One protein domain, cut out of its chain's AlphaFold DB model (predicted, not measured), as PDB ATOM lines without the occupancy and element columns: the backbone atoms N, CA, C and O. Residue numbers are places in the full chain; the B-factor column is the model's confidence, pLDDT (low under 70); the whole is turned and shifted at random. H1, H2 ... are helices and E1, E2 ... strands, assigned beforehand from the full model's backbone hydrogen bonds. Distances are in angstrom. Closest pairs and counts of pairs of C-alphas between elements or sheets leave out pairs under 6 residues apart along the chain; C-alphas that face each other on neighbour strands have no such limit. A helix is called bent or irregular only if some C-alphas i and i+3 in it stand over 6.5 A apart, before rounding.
ATOM      1  N   TYR A 254     -21.888 -19.952 -24.060       75.94
ATOM      2  CA  TYR A 254     -22.024 -21.322 -24.581       75.94
ATOM      3  C   TYR A 254     -23.163 -21.409 -25.632       75.94
ATOM      4  O   TYR A 254     -24.074 -20.572 -25.600       75.94
ATOM      5  N   PRO A 255     -23.158 -22.374 -26.578       82.38
ATOM      6  CA  PRO A 255     -24.224 -22.514 -27.574       82.38
ATOM      7  C   PRO A 255     -25.611 -22.718 -26.956       82.38
ATOM      8  O   PRO A 255     -25.829 -23.628 -26.160       82.38
ATOM      9  N   VAL A 256     -26.588 -21.922 -27.393       85.94
ATOM     10  CA  VAL A 256     -27.981 -22.001 -26.924       85.94
ATOM     11  C   VAL A 256     -28.867 -22.566 -28.031       85.94
ATOM     12  O   VAL A 256     -28.597 -22.379 -29.220       85.94
ATOM     13  N   LYS A 257     -29.940 -23.276 -27.667       88.06
ATOM     14  CA  LYS A 257     -30.953 -23.746 -28.620       88.06
ATOM     15  C   LYS A 257     -31.754 -22.550 -29.146       88.06
ATOM     16  O   LYS A 257     -32.634 -22.054 -28.456       88.06
ATOM     17  N   LEU A 258     -31.455 -22.102 -30.365       85.75
ATOM     18  CA  LEU A 258     -32.092 -20.929 -30.984       85.75
ATOM     19  C   LEU A 258     -33.173 -21.293 -32.004       85.75
ATOM     20  O   LEU A 258     -34.016 -20.461 -32.325       85.75
ATOM     21  N   TYR A 259     -33.143 -22.514 -32.547       83.94
ATOM     22  CA  TYR A 259     -33.967 -22.869 -33.700       83.94
ATOM     23  C   TYR A 259     -34.903 -24.051 -33.438       83.94
ATOM     24  O   TYR A 259     -34.507 -25.116 -32.944       83.94
ATOM     25  N   ALA A 260     -36.164 -23.875 -33.846       83.25
ATOM     26  CA  ALA A 260     -37.160 -24.940 -33.872       83.25
ATOM     27  C   ALA A 260     -36.740 -26.071 -34.825       83.25
ATOM     28  O   ALA A 260     -36.838 -27.238 -34.461       83.25
ATOM     29  N   GLU A 261     -36.157 -25.735 -35.974       84.56
ATOM     30  CA  GLU A 261     -35.650 -26.686 -36.967       84.56
ATOM     31  C   GLU A 261     -34.124 -26.620 -37.085       84.56
ATOM     32  O   GLU A 261     -33.508 -25.584 -36.832       84.56
ATOM     33  N   ALA A 262     -33.486 -27.728 -37.473       84.12
ATOM     34  CA  ALA A 262     -32.034 -27.768 -37.632       84.12
ATOM     35  C   ALA A 262     -31.597 -26.924 -38.841       84.12
ATOM     36  O   ALA A 262     -31.968 -27.218 -39.976       84.12
ATOM     37  N   LYS A 263     -30.774 -25.897 -38.634       86.31
ATOM     38  CA  LYS A 263     -30.212 -25.050 -39.700       86.31
ATOM     39  C   LYS A 263     -28.783 -25.469 -40.027       86.31
ATOM     40  O   LYS A 263     -28.120 -26.080 -39.201       86.31
ATOM     41  N   THR A 264     -28.302 -25.181 -41.230       88.56
ATOM     42  CA  THR A 264     -26.932 -25.539 -41.623       88.56
ATOM     43  C   THR A 264     -25.912 -24.737 -40.815       88.56
ATOM     44  O   THR A 264     -26.060 -23.525 -40.688       88.56
ATOM     45  N   CYS A 265     -24.908 -25.409 -40.253       86.75
ATOM     46  CA  CYS A 265     -23.855 -24.782 -39.459       86.75
ATOM     47  C   CYS A 265     -22.992 -23.869 -40.339       86.75
ATOM     48  O   CYS A 265     -22.404 -24.341 -41.310       86.75
ATOM     49  N   VAL A 266     -22.887 -22.586 -39.981       86.25
ATOM     50  CA  VAL A 266     -22.136 -21.582 -40.759       86.25
ATOM     51  C   VAL A 266     -20.652 -21.938 -40.834       86.25
ATOM     52  O   VAL A 266     -20.105 -22.021 -41.929       86.25
ATOM     53  N   ALA A 267     -20.045 -22.273 -39.694       85.12
ATOM     54  CA  ALA A 267     -18.637 -22.651 -39.631       85.12
ATOM     55  C   ALA A 267     -18.335 -23.921 -40.448       85.12
ATOM     56  O   ALA A 267     -17.290 -24.030 -41.075       85.12
ATOM     57  N   CYS A 268     -19.245 -24.901 -40.483       85.00
ATOM     58  CA  CYS A 268     -19.050 -26.082 -41.329       85.00
ATOM     59  C   CYS A 268     -19.221 -25.778 -42.819       85.00
ATOM     60  O   CYS A 268     -18.536 -26.394 -43.626       85.00
ATOM     61  N   ILE A 269     -20.113 -24.853 -43.190       84.06
ATOM     62  CA  ILE A 269     -20.268 -24.429 -44.589       84.06
ATOM     63  C   ILE A 269     -18.974 -23.788 -45.086       84.06
ATOM     64  O   ILE A 269     -18.493 -24.142 -46.156       84.06
ATOM     65  N   GLU A 270     -18.413 -22.857 -44.319       80.69
ATOM     66  CA  GLU A 270     -17.242 -22.089 -44.754       80.69
ATOM     67  C   GLU A 270     -15.967 -22.924 -44.752       80.69
ATOM     68  O   GLU A 270     -15.175 -22.819 -45.682       80.69
ATOM     69  N   SER A 271     -15.794 -23.796 -43.758       78.88
ATOM     70  CA  SER A 271     -14.645 -24.703 -43.698       78.88
ATOM     71  C   SER A 271     -14.815 -25.941 -44.591       78.88
ATOM     72  O   SER A 271     -13.992 -26.849 -44.532       78.88
ATOM     73  N   GLY A 272     -15.905 -26.036 -45.367       79.00
ATOM     74  CA  GLY A 272     -16.196 -27.189 -46.225       79.00
ATOM     75  C   GLY A 272     -16.377 -28.509 -45.463       79.00
ATOM     76  O   GLY A 272     -16.263 -29.582 -46.051       79.00
ATOM     77  N   ARG A 273     -16.655 -28.455 -44.153       80.50
ATOM     78  CA  ARG A 273     -16.808 -29.640 -43.303       80.50
ATOM     79  C   ARG A 273     -18.138 -30.323 -43.586       80.50
ATOM     80  O   ARG A 273     -19.216 -29.766 -43.354       80.50
ATOM     81  N   VAL A 274     -18.063 -31.566 -44.022       75.38
ATOM     82  CA  VAL A 274     -19.224 -32.438 -44.174       75.38
ATOM     83  C   VAL A 274     -19.417 -33.277 -42.916       75.38
ATOM     84  O   VAL A 274     -18.451 -33.669 -42.266       75.38
ATOM     85  N   SER A 275     -20.667 -33.517 -42.519       63.78
ATOM     86  CA  SER A 275     -20.936 -34.461 -41.438       63.78
ATOM     87  C   SER A 275     -20.777 -35.872 -41.990       63.78
ATOM     88  O   SER A 275     -21.639 -36.321 -42.750       63.78
ATOM     89  N   ALA A 302     -23.001 -30.205 -41.820       80.62
ATOM     90  CA  ALA A 302     -23.643 -30.421 -40.530       80.62
ATOM     91  C   ALA A 302     -24.792 -29.424 -40.282       80.62
ATOM     92  O   ALA A 302     -24.679 -28.229 -40.570       80.62
ATOM     93  N   ARG A 303     -25.907 -29.912 -39.721       85.06
ATOM     94  CA  ARG A 303     -27.065 -29.093 -39.331       85.06
ATOM     95  C   ARG A 303     -27.211 -29.070 -37.812       85.06
ATOM     96  O   ARG A 303     -27.098 -30.103 -37.165       85.06
ATOM     97  N   SER A 304     -27.510 -27.903 -37.251       84.12
ATOM     98  CA  SER A 304     -27.631 -27.659 -35.817       84.12
ATOM     99  C   SER A 304     -28.869 -26.823 -35.485       84.12
ATOM    100  O   SER A 304     -29.269 -25.931 -36.233       84.12
ATOM    101  N   ARG A 305     -29.483 -27.107 -34.333       88.12
ATOM    102  CA  ARG A 305     -30.525 -26.262 -33.711       88.12
ATOM    103  C   ARG A 305     -29.934 -25.228 -32.741       88.12
ATOM    104  O   ARG A 305     -30.672 -24.418 -32.180       88.12
ATOM    105  N   PHE A 306     -28.622 -25.289 -32.534       87.38
ATOM    106  CA  PHE A 306     -27.863 -24.486 -31.586       87.38
ATOM    107  C   PHE A 306     -27.149 -23.346 -32.302       87.38
ATOM    108  O   PHE A 306     -26.885 -23.414 -33.506       87.38
ATOM    109  N   GLY A 307     -26.867 -22.282 -31.565       88.88
ATOM    110  CA  GLY A 307     -26.178 -21.125 -32.104       88.88
ATOM    111  C   GLY A 307     -25.782 -20.111 -31.044       88.88
ATOM    112  O   GLY A 307     -26.081 -20.263 -29.858       88.88
ATOM    113  N   CYS A 308     -25.100 -19.059 -31.488       86.56
ATOM    114  CA  CYS A 308     -24.726 -17.945 -30.624       86.56
ATOM    115  C   CYS A 308     -25.920 -17.010 -30.413       86.56
ATOM    116  O   CYS A 308     -26.444 -16.488 -31.395       86.56
ATOM    117  N   LYS A 309     -26.320 -16.766 -29.157       82.94
ATOM    118  CA  LYS A 309     -27.426 -15.850 -28.807       82.94
ATOM    119  C   LYS A 309     -27.225 -14.451 -29.407       82.94
ATOM    120  O   LYS A 309     -28.161 -13.899 -29.972       82.94
ATOM    121  N   LEU A 310     -25.991 -13.943 -29.363       80.06
ATOM    122  CA  LEU A 310     -25.637 -12.599 -29.835       80.06
ATOM    123  C   LEU A 310     -25.617 -12.486 -31.355       80.06
ATOM    124  O   LEU A 310     -26.228 -11.592 -31.924       80.06
ATOM    125  N   CYS A 311     -24.942 -13.413 -32.036       79.00
ATOM    126  CA  CYS A 311     -24.819 -13.339 -33.494       79.00
ATOM    127  C   CYS A 311     -25.992 -13.982 -34.234       79.00
ATOM    128  O   CYS A 311     -26.061 -13.873 -35.453       79.00
ATOM    129  N   LYS A 312     -26.867 -14.704 -33.523       84.94
ATOM    130  CA  LYS A 312     -27.953 -15.510 -34.097       84.94
ATOM    131  C   LYS A 312     -27.455 -16.375 -35.265       84.94
ATOM    132  O   LYS A 312     -28.113 -16.506 -36.291       84.94
ATOM    133  N   LEU A 313     -26.275 -16.984 -35.117       86.06
ATOM    134  CA  LEU A 313     -25.670 -17.857 -36.131       86.06
ATOM    135  C   LEU A 313     -25.844 -19.328 -35.743       86.06
ATOM    136  O   LEU A 313     -25.530 -19.676 -34.603       86.06
ATOM    137  N   PRO A 314     -26.330 -20.200 -36.650       88.06
ATOM    138  CA  PRO A 314     -26.381 -21.635 -36.405       88.06
ATOM    139  C   PRO A 314     -24.972 -22.233 -36.408       88.06
ATOM    140  O   PRO A 314     -24.246 -22.133 -37.397       88.06
ATOM    141  N   LEU A 315     -24.600 -22.868 -35.299       88.38
ATOM    142  CA  LEU A 315     -23.286 -23.471 -35.070       88.38
ATOM    143  C   LEU A 315     -23.455 -24.861 -34.454       88.38
ATOM    144  O   LEU A 315     -24.405 -25.110 -33.704       88.38
ATOM    145  N   CYS A 316     -22.555 -25.787 -34.782       86.69
ATOM    146  CA  CYS A 316     -22.512 -27.090 -34.121       86.69
ATOM    147  C   CYS A 316     -22.212 -26.926 -32.628       86.69
ATOM    148  O   CYS A 316     -21.545 -25.974 -32.221       86.69
ATOM    149  N   ARG A 317     -22.718 -27.857 -31.816       82.62
ATOM    150  CA  ARG A 317     -22.312 -27.940 -30.413       82.62
ATOM    151  C   ARG A 317     -20.860 -28.429 -30.312       82.62
ATOM    152  O   ARG A 317     -20.435 -29.139 -31.228       82.62
ATOM    153  N   PRO A 318     -20.144 -28.131 -29.214       78.94
ATOM    154  CA  PRO A 318     -18.782 -28.613 -29.004       78.94
ATOM    155  C   PRO A 318     -18.704 -30.142 -29.072       78.94
ATOM    156  O   PRO A 318     -17.786 -30.660 -29.687       78.94
ATOM    157  N   GLU A 319     -19.735 -30.848 -28.583       77.69
ATOM    158  CA  GLU A 319     -19.827 -32.320 -28.664       77.69
ATOM    159  C   GLU A 319     -19.880 -32.875 -30.102       77.69
ATOM    160  O   GLU A 319     -19.587 -34.043 -30.328       77.69
ATOM    161  N   VAL A 320     -20.308 -32.067 -31.079       75.38
ATOM    162  CA  VAL A 320     -20.442 -32.477 -32.490       75.38
ATOM    163  C   VAL A 320     -19.258 -31.987 -33.320       75.38
ATOM    164  O   VAL A 320     -18.870 -32.619 -34.299       75.38
ATOM    165  N   SER A 321     -18.713 -30.820 -32.983       77.75
ATOM    166  CA  SER A 321     -17.531 -30.264 -33.629       77.75
ATOM    167  C   SER A 321     -16.848 -29.286 -32.686       77.75
ATOM    168  O   SER A 321     -17.374 -28.207 -32.407       77.75
ATOM    169  N   GLU A 322     -15.638 -29.640 -32.269       78.38
ATOM    170  CA  GLU A 322     -14.825 -28.841 -31.351       78.38
ATOM    171  C   GLU A 322     -14.335 -27.526 -31.980       78.38
ATOM    172  O   GLU A 322     -14.045 -26.569 -31.271       78.38
ATOM    173  N   LEU A 323     -14.298 -27.438 -33.317       84.06
ATOM    174  CA  LEU A 323     -13.724 -26.304 -34.056       84.06
ATOM    175  C   LEU A 323     -14.730 -25.188 -34.378       84.06
ATOM    176  O   LEU A 323     -14.346 -24.029 -34.525       84.06
ATOM    177  N   CYS A 324     -16.029 -25.499 -34.462       86.06
ATOM    178  CA  CYS A 324     -17.038 -24.525 -34.904       86.06
ATOM    179  C   CYS A 324     -17.194 -23.336 -33.944       86.06
ATOM    180  O   CYS A 324     -17.481 -22.221 -34.379       86.06
ATOM    181  N   TRP A 325     -17.045 -23.574 -32.638       85.06
ATOM    182  CA  TRP A 325     -17.213 -22.537 -31.622       85.06
ATOM    183  C   TRP A 325     -15.964 -21.655 -31.443       85.06
ATOM    184  O   TRP A 325     -16.108 -20.430 -31.465       85.06
ATOM    185  N   PRO A 326     -14.737 -22.205 -31.358       82.81
ATOM    186  CA  PRO A 326     -13.512 -21.406 -31.362       82.81
ATOM    187  C   PRO A 326     -13.365 -20.512 -32.600       82.81
ATOM    188  O   PRO A 326     -13.028 -19.338 -32.458       82.81
ATOM    189  N   GLU A 327     -13.685 -21.012 -33.800       84.62
ATOM    190  CA  GLU A 327     -13.669 -20.207 -35.034       84.62
ATOM    191  C   GLU A 327     -14.638 -19.018 -34.957       84.62
ATOM    192  O   GLU A 327     -14.307 -17.901 -35.360       84.62
ATOM    193  N   HIS A 328     -15.828 -19.238 -34.393       84.38
ATOM    194  CA  HIS A 328     -16.804 -18.177 -34.148       84.38
ATOM    195  C   HIS A 328     -16.269 -17.125 -33.165       84.38
ATOM    196  O   HIS A 328     -16.369 -15.926 -33.431       84.38
ATOM    197  N   LEU A 329     -15.656 -17.553 -32.057       83.25
ATOM    198  CA  LEU A 329     -15.073 -16.644 -31.065       83.25
ATOM    199  C   LEU A 329     -13.908 -15.826 -31.637       83.25
ATOM    200  O   LEU A 329     -13.820 -14.631 -31.364       83.25
ATOM    201  N   LEU A 330     -13.044 -16.434 -32.455       80.50
ATOM    202  CA  LEU A 330     -11.954 -15.732 -33.141       80.50
ATOM    203  C   LEU A 330     -12.491 -14.652 -34.083       80.50
ATOM    204  O   LEU A 330     -12.037 -13.512 -34.044       80.50
ATOM    205  N   ARG A 331     -13.521 -14.965 -34.872       78.31
ATOM    206  CA  ARG A 331     -14.159 -13.979 -35.759       78.31
ATOM    207  C   ARG A 331     -14.846 -12.856 -35.002       78.31
ATOM    208  O   ARG A 331     -14.811 -11.711 -35.444       78.31
ATOM    209  N   ALA A 332     -15.479 -13.176 -33.879       75.19
ATOM    210  CA  ALA A 332     -16.094 -12.174 -33.025       75.19
ATOM    211  C   ALA A 332     -15.053 -11.201 -32.445       75.19
ATOM    212  O   ALA A 332     -15.337 -10.008 -32.363       75.19
ATOM    213  N   LYS A 333     -13.851 -11.690 -32.102       75.12
ATOM    214  CA  LYS A 333     -12.718 -10.849 -31.682       75.12
ATOM    215  C   LYS A 333     -12.225  -9.955 -32.821       75.12
ATOM    216  O   LYS A 333     -12.262  -8.743 -32.664       75.12
ATOM    217  N   ILE A 334     -11.929 -10.525 -33.995       74.56
ATOM    218  CA  ILE A 334     -11.473  -9.759 -35.174       74.56
ATOM    219  C   ILE A 334     -12.459  -8.635 -35.519       74.56
ATOM    220  O   ILE A 334     -12.055  -7.502 -35.755       74.56
ATOM    221  N   LYS A 335     -13.769  -8.913 -35.506       67.62
ATOM    222  CA  LYS A 335     -14.785  -7.880 -35.761       67.62
ATOM    223  C   LYS A 335     -14.806  -6.773 -34.704       67.62
ATOM    224  O   LYS A 335     -15.139  -5.647 -35.043       67.62
ATOM    225  N   ARG A 336     -14.508  -7.072 -33.434       62.78
ATOM    226  CA  ARG A 336     -14.403  -6.036 -32.393       62.78
ATOM    227  C   ARG A 336     -13.183  -5.149 -32.624       62.78
ATOM    228  O   ARG A 336     -13.336  -3.940 -32.527       62.78
ATOM    229  N   ASP A 337     -12.047  -5.737 -32.992       59.25
ATOM    230  CA  ASP A 337     -10.787  -5.012 -33.210       59.25
ATOM    231  C   ASP A 337     -10.834  -4.107 -34.462       59.25
ATOM    232  O   ASP A 337     -10.270  -3.011 -34.486       59.25
ATOM    233  N   VAL A 338     -11.559  -4.525 -35.508       57.75
ATOM    234  CA  VAL A 338     -11.811  -3.698 -36.705       57.75
ATOM    235  C   VAL A 338     -12.730  -2.507 -36.395       57.75
ATOM    236  O   VAL A 338     -12.491  -1.399 -36.871       57.75
ATOM    237  N   ASP A 339     -13.756  -2.696 -35.564       56.03
ATOM    238  CA  ASP A 339     -14.669  -1.604 -35.202       56.03
ATOM    239  C   ASP A 339     -13.993  -0.559 -34.290       56.03
ATOM    240  O   ASP A 339     -14.251   0.638 -34.432       56.03
ATOM    241  N   THR A 340     -13.086  -0.966 -33.392       57.47
ATOM    242  CA  THR A 340     -12.311  -0.024 -32.559       57.47
ATOM    243  C   THR A 340     -11.281   0.772 -33.359       57.47
ATOM    244  O   THR A 340     -11.087   1.951 -33.071       57.47
ATOM    245  N   THR A 341     -10.663   0.180 -34.384       53.78
ATOM    246  CA  THR A 341      -9.678   0.860 -35.255       53.78
ATOM    247  C   THR A 341     -10.315   1.834 -36.252       53.78
ATOM    248  O   THR A 341      -9.742   2.881 -36.555       53.78
ATOM    249  N   MET A 342     -11.531   1.554 -36.730       46.53
ATOM    250  CA  MET A 342     -12.296   2.502 -37.552       46.53
ATOM    251  C   MET A 342     -12.806   3.698 -36.732       46.53
ATOM    252  O   MET A 342     -12.842   4.816 -37.243       46.53
TER     253      MET A 342
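AT A GLANCE: This is residues 254 to 275 and 302 to 342 of the 356 residues of an uncharacterized protein of Zopfia rhizophila CBS 207.26 (UniProt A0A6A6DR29). A small body of loops holds the short helix H1, the three-residue strand E1 and the first part of the long helix H2; the last part of H2, residues 333 to 342, sticks out of this body as a straight arm. In the body, E1 lies between two short stretches paired with it, residues 256 to 257 and residues 313 to 314, and H1 packs on the beginning of H2. The printed part has 63 residues with two named helices and one named strand, in the order H1, E1, H2; under half of the residues are in named elements, 27 of 63, and the class is mostly helix. The whole is compact, with a radius of gyration of the C-alphas of 12.1 A, yet elongated, spanning 37 by 23 by 16 A, and the arm makes the length.

HOW THE PARTS SIT: From Tyr 254 to Cys 265 runs a stretch with no named element. Its residues 256 to 257 pair antiparallel with residues 306 to 307 of the strand E1, residues 306 to 308. Its residues 263 to 264 pair antiparallel with residues 303 to 304. E1 pairs with no named strand, but its residues 307 to 308 also pair antiparallel with residues 313 to 314. The helix H1, residues 266 to 270, and E1 are apart. The helix H2, residues 324 to 342, touches H1 with its residues 324 to 328 alone; the closest C-alphas of the two are those of Ala 267 and Cys 324, 5.3 A apart. E1 and H2 are apart. In H1 and H2 every O i to N i+4 pair is within hydrogen-bond range.

IN THESE COORDINATES: H1 runs from Val 266, with its C-alpha at (-22.136, -21.582, -40.759), to Glu 270, and is 6.3 A from first to last C-alpha. E1 runs from Phe 306, with its C-alpha at (-27.863, -24.486, -31.586), to Cys 308, 7.3 A. H2 runs from Cys 324 to Met 342, 27.6 A, and its last C-alpha is at (-12.296, 2.502, -37.552). Neither helix is bent.

THE WHOLE: The C-alphas of Ser 275 and Met 342 are the two farthest apart, at 38.2 A. Without residues 333 to 342, which stand free, the body of 53 residues spans 24 by 23 by 18 A. Residues 276 to 301 are cut out and not printed, and C-alphas 275 and 302 are 4.9 A apart across the cut; the link from H1 to E1 runs across it. The link from E1 to H2, 15 residues, is long. The mean pLDDT of the printed part is 79.3, and the model's confidence is under 70 at residue 275 and residues 335 to 342.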